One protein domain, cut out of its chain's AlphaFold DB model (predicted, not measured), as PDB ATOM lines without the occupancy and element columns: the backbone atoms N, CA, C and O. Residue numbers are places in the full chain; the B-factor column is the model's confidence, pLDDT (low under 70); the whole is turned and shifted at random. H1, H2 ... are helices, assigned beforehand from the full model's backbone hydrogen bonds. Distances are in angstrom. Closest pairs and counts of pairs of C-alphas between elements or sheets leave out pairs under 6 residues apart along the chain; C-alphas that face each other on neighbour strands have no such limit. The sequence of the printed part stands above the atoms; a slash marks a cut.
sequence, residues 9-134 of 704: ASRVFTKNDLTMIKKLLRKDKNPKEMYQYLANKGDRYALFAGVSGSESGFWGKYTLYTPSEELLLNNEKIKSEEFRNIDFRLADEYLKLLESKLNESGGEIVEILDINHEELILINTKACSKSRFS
ATOM      1  N   ALA A   9     314.566 291.282 401.399       46.34
ATOM      2  CA  ALA A   9     314.488 292.031 400.158       46.34
ATOM      3  C   ALA A   9     313.713 291.223 399.112       46.34
ATOM      4  O   ALA A   9     313.932 290.021 398.950       46.34
ATOM      5  N   SER A  10     312.831 291.889 398.364       52.78
ATOM      6  CA  SER A  10     312.264 291.286 397.159       52.78
ATOM      7  C   SER A  10     313.377 291.126 396.127       52.78
ATOM      8  O   SER A  10     313.866 292.123 395.592       52.78
ATOM      9  N   ARG A  11     313.740 289.872 395.826       68.38
ATOM     10  CA  ARG A  11     314.731 289.507 394.800       68.38
ATOM     11  C   ARG A  11     314.262 289.785 393.363       68.38
ATOM     12  O   ARG A  11     314.929 289.364 392.427       68.38
ATOM     13  N   VAL A  12     313.145 290.488 393.169       73.31
ATOM     14  CA  VAL A  12     312.636 290.852 391.843       73.31
ATOM     15  C   VAL A  12     313.386 292.075 391.299       73.31
ATOM     16  O   VAL A  12     313.460 293.123 391.956       73.31
ATOM     17  N   PHE A  13     313.904 291.960 390.074       79.38
ATOM     18  CA  PHE A  13     314.557 293.043 389.333       79.38
ATOM     19  C   PHE A  13     313.817 293.333 388.023       79.38
ATOM     20  O   PHE A  13     313.557 292.446 387.214       79.38
ATOM     21  N   THR A  14     313.459 294.596 387.816       85.25
ATOM     22  CA  THR A  14     312.508 295.044 386.791       85.25
ATOM     23  C   THR A  14     313.100 296.125 385.882       85.25
ATOM     24  O   THR A  14     314.132 296.732 386.173       85.25
ATOM     25  N   LYS A  15     312.382 296.466 384.803       84.75
ATOM     26  CA  LYS A  15     312.684 297.643 383.960       84.75
ATOM     27  C   LYS A  15     312.734 298.964 384.751       84.75
ATOM     28  O   LYS A  15     313.484 299.864 384.365       84.75
ATOM     29  N   ASN A  16     312.009 299.077 385.867       86.38
ATOM     30  CA  ASN A  16     312.076 300.248 386.750       86.38
ATOM     31  C   ASN A  16     313.385 300.271 387.552       86.38
ATOM     32  O   ASN A  16     314.037 301.311 387.621       86.38
ATOM     33  N   ASP A  17     313.810 299.119 388.079       86.56
ATOM     34  CA  ASP A  17     315.076 298.982 388.807       86.56
ATOM     35  C   ASP A  17     316.272 299.252 387.881       86.56
ATOM     36  O   ASP A  17     317.154 300.035 388.232       86.56
ATOM     37  N   LEU A  18     316.254 298.713 386.650       87.62
ATOM     38  CA  LEU A  18     317.252 299.017 385.616       87.62
ATOM     39  C   LEU A  18     317.302 300.519 385.291       87.62
ATOM     40  O   LEU A  18     318.382 301.094 385.152       87.62
ATOM     41  N   THR A  19     316.142 301.174 385.189       87.94
ATOM     42  CA  THR A  19     316.057 302.625 384.952       87.94
ATOM     43  C   THR A  19     316.623 303.421 386.132       87.94
ATOM     44  O   THR A  19     317.301 304.429 385.919       87.94
ATOM     45  N   MET A  20     316.412 302.949 387.363       87.62
ATOM     46  CA  MET A  20     316.975 303.549 388.571       87.62
ATOM     47  C   MET A  20     318.501 303.414 388.600       87.62
ATOM     48  O   MET A  20     319.180 304.435 388.648       87.62
ATOM     49  N   ILE A  21     319.077 302.215 388.460       86.94
ATOM     50  CA  ILE A  21     320.547 302.061 388.475       86.94
ATOM     51  C   ILE A  21     321.232 302.774 387.298       86.94
ATOM     52  O   ILE A  21     322.299 303.358 387.483       86.94
ATOM     53  N   LYS A  22     320.584 302.866 386.124       88.44
ATOM     54  CA  LYS A  22     321.040 303.720 385.006       88.44
ATOM     55  C   LYS A  22     321.072 305.209 385.353       88.44
ATOM     56  O   LYS A  22     321.866 305.941 384.765       88.44
ATOM     57  N   LYS A  23     320.216 305.677 386.265       85.81
ATOM     58  CA  LYS A  23     320.227 307.054 386.779       85.81
ATOM     59  C   LYS A  23     321.307 307.239 387.848       85.81
ATOM     60  O   LYS A  23     322.006 308.245 387.796       85.81
ATOM     61  N   LEU A  24     321.466 306.272 388.755       83.62
ATOM     62  CA  LEU A  24     322.466 306.306 389.830       83.62
ATOM     63  C   LEU A  24     323.896 306.291 389.267       83.62
ATOM     64  O   LEU A  24     324.661 307.200 389.556       83.62
ATOM     65  N   LEU A  25     324.237 305.366 388.360       83.44
ATOM     66  CA  LEU A  25     325.584 305.312 387.765       83.44
ATOM     67  C   LEU A  25     325.918 306.543 386.893       83.44
ATOM     68  O   LEU A  25     327.084 306.862 386.679       83.44
ATOM     69  N   ARG A  26     324.911 307.273 386.394       76.50
ATOM     70  CA  ARG A  26     325.112 308.550 385.677       76.50
ATOM     71  C   ARG A  26     325.360 309.741 386.603       76.50
ATOM     72  O   ARG A  26     325.747 310.801 386.112       76.50
ATOM     73  N   LYS A  27     325.128 309.584 387.903       56.66
ATOM     74  CA  LYS A  27     325.349 310.602 388.926       56.66
ATOM     75  C   LYS A  27     326.802 310.507 389.405       56.66
ATOM     76  O   LYS A  27     327.249 309.470 389.884       56.66
ATOM     77  N   ASP A  28     327.557 311.581 389.208       58.94
ATOM     78  CA  ASP A  28     328.816 311.869 389.914       58.94
ATOM     79  C   ASP A  28     329.924 310.786 389.857       58.94
ATOM     80  O   ASP A  28     330.790 310.716 390.728       58.94
ATOM     81  N   LYS A  29     329.941 309.971 388.785       66.69
ATOM     82  CA  LYS A  29     330.954 308.933 388.468       66.69
ATOM     83  C   LYS A  29     331.178 307.851 389.546       66.69
ATOM     84  O   LYS A  29     332.129 307.082 389.419       66.69
ATOM     85  N   ASN A  30     330.353 307.762 390.587       69.75
ATOM     86  CA  ASN A  30     330.608 306.890 391.735       69.75
ATOM     87  C   ASN A  30     329.664 305.669 391.743       69.75
ATOM     88  O   ASN A  30     328.463 305.845 391.952       69.75
ATOM     89  N   PRO A  31     330.170 304.429 391.584       77.94
ATOM     90  CA  PRO A  31     329.345 303.220 391.644       77.94
ATOM     91  C   PRO A  31     328.569 302.990 392.948       77.94
ATOM     92  O   PRO A  31     327.619 302.206 392.930       77.94
ATOM     93  N   LYS A  32     328.941 303.646 394.062       74.88
ATOM     94  CA  LYS A  32     328.371 303.386 395.398       74.88
ATOM     95  C   LYS A  32     326.839 303.356 395.414       74.88
ATOM     96  O   LYS A  32     326.269 302.370 395.868       74.88
ATOM     97  N   GLU A  33     326.169 304.387 394.884       76.88
ATOM     98  CA  GLU A  33     324.694 304.450 394.897       76.88
ATOM     99  C   GLU A  33     324.067 303.251 394.149       76.88
ATOM    100  O   GLU A  33     323.069 302.692 394.603       76.88
ATOM    101  N   MET A  34     324.669 302.806 393.037       84.81
ATOM    102  CA  MET A  34     324.207 301.640 392.271       84.81
ATOM    103  C   MET A  34     324.418 300.325 393.037       84.81
ATOM    104  O   MET A  34     323.485 299.524 393.113       84.81
ATOM    105  N   TYR A  35     325.605 300.091 393.606       80.31
ATOM    106  CA  TYR A  35     325.868 298.860 394.359       80.31
ATOM    107  C   TYR A  35     325.031 298.793 395.643       80.31
ATOM    108  O   TYR A  35     324.395 297.775 395.901       80.31
ATOM    109  N   GLN A  36     324.906 299.889 396.392       75.12
ATOM    110  CA  GLN A  36     324.068 299.940 397.595       75.12
ATOM    111  C   GLN A  36     322.581 299.683 397.273       75.12
ATOM    112  O   GLN A  36     321.896 298.982 398.016       75.12
ATOM    113  N   TYR A  37     322.081 300.173 396.132       79.12
ATOM    114  CA  TYR A  37     320.723 299.877 395.658       79.12
ATOM    115  C   TYR A  37     320.516 298.390 395.314       79.12
ATOM    116  O   TYR A  37     319.491 297.811 395.676       79.12
ATOM    117  N   LEU A  38     321.488 297.759 394.649       79.75
ATOM    118  CA  LEU A  38     321.431 296.341 394.276       79.75
ATOM    119  C   LEU A  38     321.585 295.413 395.493       79.75
ATOM    120  O   LEU A  38     320.813 294.464 395.644       79.75
ATOM    121  N   ALA A  39     322.491 295.729 396.419       75.38
ATOM    122  CA  ALA A  39     322.636 295.017 397.687       75.38
ATOM    123  C   ALA A  39     321.327 295.035 398.502       75.38
ATOM    124  O   ALA A  39     320.876 293.995 398.982       75.38
ATOM    125  N   ASN A  40     320.638 296.183 398.550       73.06
ATOM    126  CA  ASN A  40     319.316 296.322 399.177       73.06
ATOM    127  C   ASN A  40     318.188 295.543 398.462       73.06
ATOM    128  O   ASN A  40     317.118 295.348 399.041       73.06
ATOM    129  N   LYS A  41     318.414 295.063 397.231       74.94
ATOM    130  CA  LYS A  41     317.549 294.113 396.504       74.94
ATOM    131  C   LYS A  41     317.946 292.640 396.708       74.94
ATOM    132  O   LYS A  41     317.227 291.751 396.258       74.94
ATOM    133  N   GLY A  42     319.047 292.366 397.410       71.06
ATOM    134  CA  GLY A  42     319.533 291.017 397.713       71.06
ATOM    135  C   GLY A  42     320.613 290.473 396.770       71.06
ATOM    136  O   GLY A  42     320.901 289.277 396.841       71.06
ATOM    137  N   ASP A  43     321.204 291.320 395.918       76.81
ATOM    138  CA  ASP A  43     322.386 291.003 395.100       76.81
ATOM    139  C   ASP A  43     323.631 290.821 395.990       76.81
ATOM    140  O   ASP A  43     324.053 291.745 396.695       76.81
ATOM    141  N   ARG A  44     324.247 289.632 395.959       74.94
ATOM    142  CA  ARG A  44     325.408 289.300 396.806       74.94
ATOM    143  C   ARG A  44     326.754 289.609 396.157       74.94
ATOM    144  O   ARG A  44     327.778 289.546 396.843       74.94
ATOM    145  N   TYR A  45     326.762 289.966 394.873       79.56
ATOM    146  CA  TYR A  45     327.914 290.579 394.219       79.56
ATOM    147  C   TYR A  45     328.040 292.038 394.652       79.56
ATOM    148  O   TYR A  45     329.099 292.439 395.132       79.56
ATOM    149  N   ALA A  46     326.948 292.803 394.611       77.12
ATOM    150  CA  ALA A  46     326.934 294.204 395.041       77.12
ATOM    151  C   ALA A  46     327.330 294.435 396.519       77.12
ATOM    152  O   ALA A  46     327.775 295.525 396.864       77.12
ATOM    153  N   LEU A  47     327.231 293.414 397.380       66.94
ATOM    154  CA  LEU A  47     327.699 293.458 398.777       66.94
ATOM    155  C   LEU A  47     329.230 293.471 398.958       66.94
ATOM    156  O   LEU A  47     329.695 293.788 400.053       66.94
ATOM    157  N   PHE A  48     330.012 293.120 397.931       67.69
ATOM    158  CA  PHE A  48     331.481 293.226 397.968       67.69
ATOM    159  C   PHE A  48     332.064 294.002 396.774       67.69
ATOM    160  O   PHE A  48     333.211 294.442 396.836       67.69
ATOM    161  N   ALA A  49     331.311 294.147 395.682       65.62
ATOM    162  CA  ALA A  49     331.747 294.865 394.496       65.62
ATOM    163  C   ALA A  49     331.904 296.369 394.768       65.62
ATOM    164  O   ALA A  49     331.189 296.967 395.574       65.62
ATOM    165  N   GLY A  50     332.840 296.973 394.041       53.38
ATOM    166  CA  GLY A  50     333.149 298.394 394.112       53.38
ATOM    167  C   GLY A  50     334.407 298.697 394.928       53.38
ATOM    168  O   GLY A  50     334.465 298.403 396.120       53.38
ATOM    169  N   VAL A  51     335.380 299.369 394.310       46.62
ATOM    170  CA  VAL A  51     336.545 299.964 395.005       46.62
ATOM    171  C   VAL A  51     336.084 301.080 395.959       46.62
ATOM    172  O   VAL A  51     336.736 301.364 396.964       46.62
ATOM    173  N   SER A  52     334.928 301.682 395.664       43.41
ATOM    174  CA  SER A  52     334.226 302.700 396.450       43.41
ATOM    175  C   SER A  52     332.905 302.214 397.088       43.41
ATOM    176  O   SER A  52     332.144 303.024 397.616       43.41
ATOM    177  N   GLY A  53     332.567 300.923 396.973       40.97
ATOM    178  CA  GLY A  53     331.164 300.482 396.950       40.97
ATOM    179  C   GLY A  53     330.496 300.158 398.291       40.97
ATOM    180  O   GLY A  53     329.428 300.693 398.589       40.97
ATOM    181  N   SER A  54     331.066 299.229 399.061       37.91
ATOM    182  CA  SER A  54     330.330 298.489 400.099       37.91
ATOM    183  C   SER A  54     330.675 298.917 401.530       37.91
ATOM    184  O   SER A  54     331.817 298.834 401.970       37.91
ATOM    185  N   GLU A  55     329.653 299.300 402.302       34.94
ATOM    186  CA  GLU A  55     329.764 299.613 403.741       34.94
ATOM    187  C   GLU A  55     330.127 298.374 404.590       34.94
ATOM    188  O   GLU A  55     330.631 298.502 405.699       34.94
ATOM    189  N   SER A  56     329.957 297.172 404.029       33.22
ATOM    190  CA  SER A  56     330.405 295.871 404.549       33.22
ATOM    191  C   SER A  56     331.817 295.454 404.090       33.22
ATOM    192  O   SER A  56     332.275 294.355 404.413       33.22
ATOM    193  N   GLY A  57     332.499 296.265 403.278       40.72
ATOM    194  CA  GLY A  57     333.657 295.858 402.480       40.72
ATOM    195  C   GLY A  57     335.020 296.259 403.040       40.72
ATOM    196  O   GLY A  57     335.711 297.052 402.403       40.72
ATOM    197  N   PHE A  58     335.467 295.639 404.144       40.25
ATOM    198  CA  PHE A  58     336.845 295.753 404.687       40.25
ATOM    199  C   PHE A  58     337.940 295.699 403.603       40.25
ATOM    200  O   PHE A  58     338.958 296.383 403.664       40.25
ATOM    201  N   TRP A  59     337.684 294.907 402.565       48.22
ATOM    202  CA  TRP A  59     338.616 294.598 401.497       48.22
ATOM    203  C   TRP A  59     338.568 295.510 400.256       48.22
ATOM    204  O   TRP A  59     339.491 295.458 399.440       48.22
ATOM    205  N   GLY A  60     337.546 296.361 400.089       44.72
ATOM    206  CA  GLY A  60     337.233 297.015 398.801       44.72
ATOM    207  C   GLY A  60     338.382 297.818 398.172       44.72
ATOM    208  O   GLY A  60     338.577 297.778 396.958       44.72
ATOM    209  N   LYS A  61     339.200 298.486 398.997       40.25
ATOM    210  CA  LYS A  61     340.349 299.294 398.548       40.25
ATOM    211  C   LYS A  61     341.619 298.472 398.267       40.25
ATOM    212  O   LYS A  61     342.440 298.907 397.464       40.25
ATOM    213  N   TYR A  62     341.800 297.320 398.920       42.59
ATOM    214  CA  TYR A  62     343.075 296.580 398.935       42.59
ATOM    215  C   TYR A  62     343.043 295.208 398.239       42.59
ATOM    216  O   TYR A  62     344.111 294.676 397.964       42.59
ATOM    217  N   THR A  63     341.870 294.642 397.916       47.31
ATOM    218  CA  THR A  63     341.769 293.296 397.299       47.31
ATOM    219  C   THR A  63     341.028 293.267 395.959       47.31
ATOM    220  O   THR A  63     340.530 292.213 395.558       47.31
ATOM    221  N   LEU A  64     340.868 294.400 395.275       52.59
ATOM    222  CA  LEU A  64     340.319 294.394 393.916       52.59
ATOM    223  C   LEU A  64     341.426 294.481 392.872       52.59
ATOM    224  O   LEU A  64     341.508 293.572 392.058       52.59
ATOM    225  N   TYR A  65     342.303 295.487 392.919       56.81
ATOM    226  CA  TYR A  65     343.385 295.624 391.939       56.81
ATOM    227  C   TYR A  65     344.709 296.050 392.581       56.81
ATOM    228  O   TYR A  65     344.843 297.192 393.018       56.81
ATOM    229  N   THR A  66     345.702 295.159 392.570       55.34
ATOM    230  CA  THR A  66     347.084 295.465 392.969       55.34
ATOM    231  C   THR A  66     347.868 295.880 391.718       55.34
ATOM    232  O   THR A  66     348.128 295.032 390.864       55.34
ATOM    233  N   PRO A  67     348.202 297.171 391.527       53.50
ATOM    234  CA  PRO A  67     348.994 297.601 390.377       53.50
ATOM    235  C   PRO A  67     350.418 297.034 390.456       53.50
ATOM    236  O   PRO A  67     350.982 296.929 391.543       53.50
ATOM    237  N   SER A  68     351.012 296.713 389.303       51.53
ATOM    238  CA  SER A  68     352.427 296.334 389.215       51.53
ATOM    239  C   SER A  68     353.341 297.463 389.705       51.53
ATOM    240  O   SER A  68     352.968 298.638 389.667       51.53
ATOM    241  N   GLU A  69     354.563 297.131 390.130       47.91
ATOM    242  CA  GLU A  69     355.510 298.127 390.654       47.91
ATOM    243  C   GLU A  69     355.848 299.221 389.614       47.91
ATOM    244  O   GLU A  69     355.980 300.389 389.970       47.91
ATOM    245  N   GLU A  70     355.838 298.897 388.315       45.91
ATOM    246  CA  GLU A  70     355.976 299.871 387.214       45.91
ATOM    247  C   GLU A  70     354.850 300.925 387.157       45.91
ATOM    248  O   GLU A  70     355.048 302.032 386.653       45.91
ATOM    249  N   LEU A  71     353.659 300.612 387.678       45.78
ATOM    250  CA  LEU A  71     352.517 301.533 387.747       45.78
ATOM    251  C   LEU A  71     352.540 302.417 389.008       45.78
ATOM    252  O   LEU A  71     351.679 303.294 389.155       45.78
ATOM    253  N   LEU A  72     353.526 302.262 389.901       46.97
ATOM    254  CA  LEU A  72     353.680 303.067 391.119       46.97
ATOM    255  C   LEU A  72     354.241 304.479 390.856       46.97
ATOM    256  O   LEU A  72     355.097 304.958 391.589       46.97
ATOM    257  N   LEU A  73     353.681 305.208 389.886       43.44
ATOM    258  CA  LEU A  73     353.951 306.637 389.685       43.44
ATOM    259  C   LEU A  73     353.835 307.423 391.007       43.44
ATOM    260  O   LEU A  73     352.841 307.297 391.728       43.44
ATOM    261  N   ASN A  74     354.818 308.282 391.291       48.41
ATOM    262  CA  ASN A  74     354.926 309.099 392.514       48.41
ATOM    263  C   ASN A  74     353.915 310.271 392.572       48.41
ATOM    264  O   ASN A  74     354.235 311.366 393.024       48.41
ATOM    265  N   ASN A  75     352.697 310.070 392.069       52.91
ATOM    266  CA  ASN A  75     351.625 311.058 392.058       52.91
ATOM    267  C   ASN A  75     350.297 310.389 392.446       52.91
ATOM    268  O   ASN A  75     349.626 309.754 391.629       52.91
ATOM    269  N   GLU A  76     349.925 310.540 393.715       55.38
ATOM    270  CA  GLU A  76     348.750 309.904 394.323       55.38
ATOM    271  C   GLU A  76     347.433 310.287 393.641       55.38
ATOM    272  O   GLU A  76     346.519 309.466 393.538       55.38
ATOM    273  N   LYS A  77     347.351 311.511 393.105       56.00
ATOM    274  CA  LYS A  77     346.167 312.005 392.397       56.00
ATOM    275  C   LYS A  77     345.869 311.170 391.150       56.00
ATOM    276  O   LYS A  77     344.711 310.857 390.894       56.00
ATOM    277  N   ILE A  78     346.911 310.752 390.424       58.69
ATOM    278  CA  ILE A  78     346.785 309.876 389.249       58.69
ATOM    279  C   ILE A  78     346.335 308.474 389.681       58.69
ATOM    280  O   ILE A  78     345.405 307.930 389.090       58.69
ATOM    281  N   LYS A  79     346.921 307.918 390.754       61.81
ATOM    282  CA  LYS A  79     346.500 306.621 391.319       61.81
ATOM    283  C   LYS A  79     345.010 306.637 391.692       61.81
ATOM    284  O   LYS A  79     344.267 305.753 391.276       61.81
ATOM    285  N   SER A  80     344.548 307.667 392.406       63.12
ATOM    286  CA  SER A  80     343.136 307.797 392.794       63.12
ATOM    287  C   SER A  80     342.180 307.978 391.608       63.12
ATOM    288  O   SER A  80     341.014 307.593 391.723       63.12
ATOM    289  N   GLU A  81     342.618 308.579 390.502       68.62
ATOM    290  CA  GLU A  81     341.785 308.743 389.307       68.62
ATOM    291  C   GLU A  81     341.681 307.435 388.507       68.62
ATOM    292  O   GLU A  81     340.578 307.041 388.133       68.62
ATOM    293  N   GLU A  82     342.784 306.700 388.331       71.06
ATOM    294  CA  GLU A  82     342.775 305.378 387.685       71.06
ATOM    295  C   GLU A  82     341.931 304.356 388.471       71.06
ATOM    296  O   GLU A  82     341.138 303.636 387.862       71.06
ATOM    297  N   PHE A  83     342.002 304.341 389.811       72.00
ATOM    298  CA  PHE A  83     341.135 303.485 390.637       72.00
ATOM    299  C   PHE A  83     339.642 303.811 390.466       72.00
ATOM    300  O   PHE A  83     338.836 302.901 390.281       72.00
ATOM    301  N   ARG A  84     339.259 305.095 390.439       73.56
ATOM    302  CA  ARG A  84     337.871 305.509 390.148       73.56
ATOM    303  C   ARG A  84     337.440 305.121 388.726       73.56
ATOM    304  O   ARG A  84     336.285 304.760 388.513       73.56
ATOM    305  N   ASN A  85     338.356 305.168 387.758       77.81
ATOM    306  CA  ASN A  85     338.074 304.802 386.370       77.81
ATOM    307  C   ASN A  85     337.843 303.292 386.187       77.81
ATOM    308  O   ASN A  85     336.912 302.927 385.469       77.81
ATOM    309  N   ILE A  86     338.639 302.410 386.810       78.00
ATOM    310  CA  ILE A  86     338.388 300.955 386.735       78.00
ATOM    311  C   ILE A  86     337.101 300.576 387.478       78.00
ATOM    312  O   ILE A  86     336.303 299.806 386.949       78.00
ATOM    313  N   ASP A  87     336.834 301.195 388.629       77.25
ATOM    314  CA  ASP A  87     335.623 300.957 389.420       77.25
ATOM    315  C   ASP A  87     334.342 301.298 388.639       77.25
ATOM    316  O   ASP A  87     333.432 300.478 388.488       77.25
ATOM    317  N   PHE A  88     334.320 302.476 388.006       82.44
ATOM    318  CA  PHE A  88     333.234 302.875 387.110       82.44
ATOM    319  C   PHE A  88     333.042 301.900 385.936       82.44
ATOM    320  O   PHE A  88     331.908 301.609 385.554       82.44
ATOM    321  N   ARG A  89     334.130 301.357 385.365       84.19
ATOM    322  CA  ARG A  89     334.051 300.364 384.275       84.19
ATOM    323  C   ARG A  89     333.466 299.028 384.732       84.19
ATOM    324  O   ARG A  89     332.698 298.436 383.978       84.19
ATOM    325  N   LEU A  90     333.798 298.562 385.935       85.44
ATOM    326  CA  LEU A  90     333.236 297.331 386.506       85.44
ATOM    327  C   LEU A  90     331.727 297.472 386.733       85.44
ATOM    328  O   LEU A  90     330.966 296.561 386.402       85.44
ATOM    329  N   ALA A  91     331.283 298.631 387.219       86.31
ATOM    330  CA  ALA A  91     329.865 298.942 387.382       86.31
ATOM    331  C   ALA A  91     329.130 299.067 386.036       86.31
ATOM    332  O   ALA A  91     328.052 298.499 385.874       86.31
ATOM    333  N   ASP A  92     329.723 299.737 385.044       88.31
ATOM    334  CA  ASP A  92     329.151 299.895 383.698       88.31
ATOM    335  C   ASP A  92     329.092 298.567 382.915       88.31
ATOM    336  O   ASP A  92     328.154 298.336 382.155       88.31
ATOM    337  N   GLU A  93     330.041 297.645 383.080       90.25
ATOM    338  CA  GLU A  93     329.931 296.290 382.507       90.25
ATOM    339  C   GLU A  93     328.948 295.394 383.285       90.25
ATOM    340  O   GLU A  93     328.236 294.602 382.665       90.25
ATOM    341  N   TYR A  94     328.812 295.561 384.606       89.25
ATOM    342  CA  TYR A  94     327.795 294.840 385.386       89.25
ATOM    343  C   TYR A  94     326.370 295.307 385.078       89.25
ATOM    344  O   TYR A  94     325.464 294.489 384.915       89.25
ATOM    345  N   LEU A  95     326.186 296.609 384.871       89.94
ATOM    346  CA  LEU A  95     324.939 297.199 384.393       89.94
ATOM    347  C   LEU A  95     324.485 296.585 383.057       89.94
ATOM    348  O   LEU A  95     323.307 296.265 382.898       89.94
ATOM    349  N   LYS A  96     325.418 296.369 382.118       90.50
ATOM    350  CA  LYS A  96     325.138 295.707 380.830       90.50
ATOM    351  C   LYS A  96     324.754 294.236 380.997       90.50
ATOM    352  O   LYS A  96     323.878 293.765 380.278       90.50
ATOM    353  N   LEU A  97     325.370 293.515 381.938       90.44
ATOM    354  CA  LEU A  97     325.004 292.125 382.235       90.44
ATOM    355  C   LEU A  97     323.573 292.027 382.787       90.44
ATOM    356  O   LEU A  97     322.789 291.212 382.301       90.44
ATOM    357  N   LEU A  98     323.220 292.878 383.756       88.38
ATOM    358  CA  LEU A  98     321.861 292.945 384.309       88.38
ATOM    359  C   LEU A  98     320.826 293.334 383.242       88.38
ATOM    360  O   LEU A  98     319.726 292.785 383.223       88.38
ATOM    361  N   GLU A  99     321.177 294.234 382.319       89.75
ATOM    362  CA  GLU A  99     320.328 294.575 381.174       89.75
ATOM    363  C   GLU A  99     320.145 293.407 380.193       89.75
ATOM    364  O   GLU A  99     319.029 293.197 379.720       89.75
ATOM    365  N   SER A 100     321.186 292.613 379.917       88.56
ATOM    366  CA  SER A 100     321.066 291.406 379.083       88.56
ATOM    367  C   SER A 100     320.101 290.400 379.714       88.56
ATOM    368  O   SER A 100     319.068 290.092 379.118       88.56
ATOM    369  N   LYS A 101     320.343 290.020 380.980       87.12
ATOM    370  CA  LYS A 101     319.493 289.083 381.738       87.12
ATOM    371  C   LYS A 101     318.025 289.535 381.796       87.12
ATOM    372  O   LYS A 101     317.127 288.708 381.676       87.12
ATOM    373  N   LEU A 102     317.770 290.840 381.934       85.88
ATOM    374  CA  LEU A 102     316.412 291.400 381.979       85.88
ATOM    375  C   LEU A 102     315.708 291.388 380.613       85.88
ATOM    376  O   LEU A 102     314.487 291.257 380.548       85.88
ATOM    377  N   ASN A 103     316.454 291.546 379.517       85.81
ATOM    378  CA  ASN A 103     315.903 291.431 378.167       85.81
ATOM    379  C   ASN A 103     315.625 289.964 377.805       85.81
ATOM    380  O   ASN A 103     314.571 289.664 377.246       85.81
ATOM    381  N   GLU A 104     316.521 289.053 378.188       85.38
ATOM    382  CA  GLU A 104     316.367 287.600 378.038       85.38
ATOM    383  C   GLU A 104     315.165 287.057 378.833       85.38
ATOM    384  O   GLU A 104     314.451 286.183 378.342       85.38
ATOM    385  N   SER A 105     314.870 287.620 380.010       80.38
ATOM    386  CA  SER A 105     313.696 287.261 380.823       80.38
ATOM    387  C   SER A 105     312.381 287.945 380.400       80.38
ATOM    388  O   SER A 105     311.371 287.836 381.093       80.38
ATOM    389  N   GLY A 106     312.361 288.685 379.283       79.00
ATOM    390  CA  GLY A 106     311.173 289.391 378.772       79.00
ATOM    391  C   GLY A 106     310.862 290.739 379.448       79.00
ATOM    392  O   GLY A 106     309.995 291.491 378.985       79.00
ATOM    393  N   GLY A 107     311.605 291.120 380.490       72.00
ATOM    394  CA  GLY A 107     311.505 292.430 381.143       72.00
ATOM    395  C   GLY A 107     311.238 292.428 382.641       72.00
ATOM    396  O   GLY A 107     311.092 293.513 383.211       72.00
ATOM    397  N   GLU A 108     311.186 291.253 383.258       72.56
ATOM    398  CA  GLU A 108     311.121 291.060 384.704       72.56
ATOM    399  C   GLU A 108     311.964 289.835 385.074       72.56
ATOM    400  O   GLU A 108     311.851 288.783 384.447       72.56
ATOM    401  N   ILE A 109     312.851 289.973 386.054       65.31
ATOM    402  CA  ILE A 109     313.630 288.879 386.634       65.31
ATOM    403  C   ILE A 109     313.008 288.576 387.998       65.31
ATOM    404  O   ILE A 109     313.076 289.411 388.897       65.31
ATOM    405  N   VAL A 110     312.415 287.390 388.152       55.59
ATOM    406  CA  VAL A 110     311.705 286.973 389.380       55.59
ATOM    407  C   VAL A 110     312.663 286.749 390.560       55.59
ATOM    408  O   VAL A 110     312.304 287.003 391.708       55.59
ATOM    409  N   GLU A 111     313.896 286.321 390.284       63.72
ATOM    410  CA  GLU A 111     314.973 286.218 391.268       63.72
ATOM    411  C   GLU A 111     316.288 286.727 390.666       63.72
ATOM    412  O   GLU A 111     316.738 286.203 389.647       63.72
ATOM    413  N   ILE A 112     316.907 287.739 391.289       63.75
ATOM    414  CA  ILE A 112     318.243 288.236 390.937       63.75
ATOM    415  C   ILE A 112     319.228 287.067 390.977       63.75
ATOM    416  O   ILE A 112     319.649 286.603 392.036       63.75
ATOM    417  N   LEU A 113     319.597 286.608 389.783       65.56
ATOM    418  CA  LEU A 113     320.661 285.643 389.587       65.56
ATOM    419  C   LEU A 113     321.991 286.348 389.852       65.56
ATOM    420  O   LEU A 113     322.467 287.107 388.999       65.56
ATOM    421  N   ASP A 114     322.569 286.078 391.029       71.62
ATOM    422  CA  ASP A 114     323.940 286.464 391.370       71.62
ATOM    423  C   ASP A 114     324.875 286.190 390.182       71.62
ATOM    424  O   ASP A 114     324.720 285.198 389.459       71.62
ATOM    425  N   ILE A 115     325.862 287.063 389.976       84.69
ATOM    426  CA  ILE A 115     326.841 286.871 388.906       84.69
ATOM    427  C   ILE A 115     327.548 285.517 389.068       84.69
ATOM    428  O   ILE A 115     327.927 285.140 390.179       84.69
ATOM    429  N   ASN A 116     327.737 284.776 387.978       85.50
ATOM    430  CA  ASN A 116     328.545 283.556 387.998       85.50
ATOM    431  C   ASN A 116     330.039 283.875 387.767       85.50
ATOM    432  O   ASN A 116     330.408 284.994 387.416       85.50
ATOM    433  N   HIS A 117     330.926 282.904 387.989       83.75
ATOM    434  CA  HIS A 117     332.368 283.157 387.927       83.75
ATOM    435  C   HIS A 117     332.886 283.453 386.502       83.75
ATOM    436  O   HIS A 117     333.841 284.209 386.351       83.75
ATOM    437  N   GLU A 118     332.244 282.924 385.458       88.19
ATOM    438  CA  GLU A 118     332.595 283.183 384.054       88.19
ATOM    439  C   GLU A 118     332.154 284.593 383.631       88.19
ATOM    440  O   GLU A 118     332.936 285.355 383.062       88.19
ATOM    441  N   GLU A 119     330.928 284.986 383.998       90.31
ATOM    442  CA  GLU A 119     330.411 286.354 383.852       90.31
ATOM    443  C   GLU A 119     331.314 287.376 384.561       90.31
ATOM    444  O   GLU A 119     331.599 288.446 384.021       90.31
ATOM    445  N   LEU A 120     331.797 287.035 385.759       88.00
ATOM    446  CA  LEU A 120     332.695 287.865 386.555       88.00
ATOM    447  C   LEU A 120     334.067 288.043 385.891       88.00
ATOM    448  O   LEU A 120     334.546 289.176 385.786       88.00
ATOM    449  N   ILE A 121     334.688 286.959 385.413       87.62
ATOM    450  CA  ILE A 121     335.952 287.011 384.659       87.62
ATOM    451  C   ILE A 121     335.770 287.852 383.387       87.62
ATOM    452  O   ILE A 121     336.608 288.707 383.087       87.62
ATOM    453  N   LEU A 122     334.645 287.692 382.680       90.12
ATOM    454  CA  LEU A 122     334.320 288.460 381.478       90.12
ATOM    455  C   LEU A 122     334.166 289.963 381.769       90.12
ATOM    456  O   LEU A 122     334.680 290.785 381.008       90.12
ATOM    457  N   ILE A 123     333.497 290.340 382.862       89.06
ATOM    458  CA  ILE A 123     333.359 291.743 383.287       89.06
ATOM    459  C   ILE A 123     334.713 292.358 383.634       89.06
ATOM    460  O   ILE A 123     335.039 293.426 383.115       89.06
ATOM    461  N   ASN A 124     335.519 291.683 384.458       86.81
ATOM    462  CA  ASN A 124     336.831 292.195 384.854       86.81
ATOM    463  C   ASN A 124     337.752 292.326 383.630       86.81
ATOM    464  O   ASN A 124     338.361 293.376 383.439       86.81
ATOM    465  N   THR A 125     337.750 291.343 382.723       88.88
ATOM    466  CA  THR A 125     338.497 291.395 381.450       88.88
ATOM    467  C   THR A 125     338.091 292.599 380.593       88.88
ATOM    468  O   THR A 125     338.946 293.361 380.132       88.88
ATOM    469  N   LYS A 126     336.785 292.830 380.401       89.81
ATOM    470  CA  LYS A 126     336.284 293.983 379.635       89.81
ATOM    471  C   LYS A 126     336.633 295.316 380.296       89.81
ATOM    472  O   LYS A 126     337.037 296.241 379.589       89.81
ATOM    473  N   ALA A 127     336.513 295.422 381.619       85.81
ATOM    474  CA  ALA A 127     336.867 296.628 382.365       85.81
ATOM    475  C   ALA A 127     338.374 296.935 382.264       85.81
ATOM    476  O   ALA A 127     338.747 298.073 381.958       85.81
ATOM    477  N   CYS A 128     339.224 295.911 382.404       83.56
ATOM    478  CA  CYS A 128     340.677 296.014 382.259       83.56
ATOM    479  C   CYS A 128     341.096 296.469 380.856       83.56
ATOM    480  O   CYS A 128     341.930 297.366 380.744       83.56
ATOM    481  N   SER A 129     340.455 295.948 379.797       83.19
ATOM    482  CA  SER A 129     340.796 296.194 378.376       83.19
ATOM    483  C   SER A 129     340.841 297.666 377.923       83.19
ATOM    484  O   SER A 129     341.282 297.959 376.812       83.19
ATOM    485  N   LYS A 130     340.357 298.601 378.753       72.19
ATOM    486  CA  LYS A 130     340.342 300.056 378.506       72.19
ATOM    487  C   LYS A 130     340.892 300.850 379.705       72.19
ATOM    488  O   LYS A 130     340.489 301.993 379.935       72.19
ATOM    489  N   SER A 131     341.762 300.238 380.500       74.81
ATOM    490  CA  SER A 131     342.398 300.807 381.696       74.81
ATOM    491  C   SER A 131     343.915 300.563 381.670       74.81
ATOM    492  O   SER A 131     344.420 299.963 380.724       74.81
ATOM    493  N   ARG A 132     344.642 300.999 382.706       73.38
ATOM    494  CA  ARG A 132     346.051 300.610 382.914       73.38
ATOM    495  C   ARG A 132     346.234 299.292 383.677       73.38
ATOM    496  O   ARG A 132     347.364 298.844 383.825       73.38
ATOM    497  N   PHE A 133     345.164 298.697 384.198       74.56
ATOM    498  CA  PHE A 133     345.238 297.450 384.955       74.56
ATOM    499  C   PHE A 133     345.213 296.246 384.005       74.56
ATOM    500  O   PHE A 133     344.354 296.182 383.122       74.56
ATOM    501  N   SER A 134     346.118 295.280 384.207       80.06
ATOM    502  CA  SER A 134     345.926 293.940 383.642       80.06
ATOM    503  C   SER A 134     344.809 293.221 384.395       80.06
ATOM    504  O   SER A 134     344.527 293.538 385.553       80.06
TER     505      SER A 134
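Overview. This is residues 9 to 134 of the 704 residues of an uncharacterized protein of Providencia rettgeri (UniProt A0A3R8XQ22). One long helix, H3, makes the long axis, with the helical hairpin of H1 and H2 packed along its later half through H1, and H4 crossing H3 near its middle on the other side. A long link, residues 40 to 75, loops from the end of H2 to the far end of H3, where residues 72 to 78 stick out. The printed part has 126 residues with four named helices, in the order H1, H2, H3, H4, and no named strand; its class is all helix, with 59 residues, under half, in named elements. It is compact, with a radius of gyration of the C-alphas of 15.0 A, and elongated, spanning 49 by 25 by 24 A.

Arrangement. Start with H1, residues 15 to 24, and go on to H2, residues 32 to 39: they form a helical hairpin and touch, closest at the C-alphas of Ile 21 and Met 34, 5.3 A apart, at a shallow tilt of 29 degrees, opposite ways. Next look at H3, residues 76 to 104, whose residues 95 to 102 alone touch H1; the closest C-alphas, of Leu 18 and Glu 99, are 7.0 A apart, and the tilt is shallow at 10 degrees, opposite ways. H2 is close to H3 but not clearly touching it, with the C-alphas of Met 34 and Ala 91 closest at 7.9 A. Last comes H4, residues 117 to 128, which touches H3 with residues 123 to 128 alone, against residues 86 to 94 of H3; the closest C-alphas, of Arg 89 and Ala 127, are 5.1 A apart, at a steep tilt of 45 degrees, opposite ways. H4 is apart from H1 and H2. The helix packing is mostly aligned, but only just: 2 of the 3 touching pairs are at a shallow tilt. In H1, H2, H3 and H4 every O i to N i+4 pair is within hydrogen-bond range. Outside the helices, residues 13 to 14 pair with residues 108 to 109, antiparallel, in a short pairing.

Along the chain. Find C-alpha 15 at (312.684, 297.643, 383.960); from there H1 runs 14.3 A to C-alpha 24. H2 covers 10.4 A from C-alpha 32 to C-alpha 39. Find C-alpha 76 at (348.750, 309.904, 394.323); from there H3 runs 42.6 A to C-alpha 104. H4 runs 16.3 A from C-alpha 117 and ends at C-alpha 128, at (340.677, 296.014, 382.259).

Size, cuts and confidence. The two C-alphas farthest apart, of Asn 74 and Gly 106, are 49.9 A apart. The printed part has no cut; the links from H2 to H3 and from H3 to H4 are long, and that from H1 to H2 is short. Look at the B-factor column: the mean pLDDT of the printed part is 71.3, and 47 residues are under 70, namely residues 9 to 11, 27 to 30, 47 to 81 and 109 to 113.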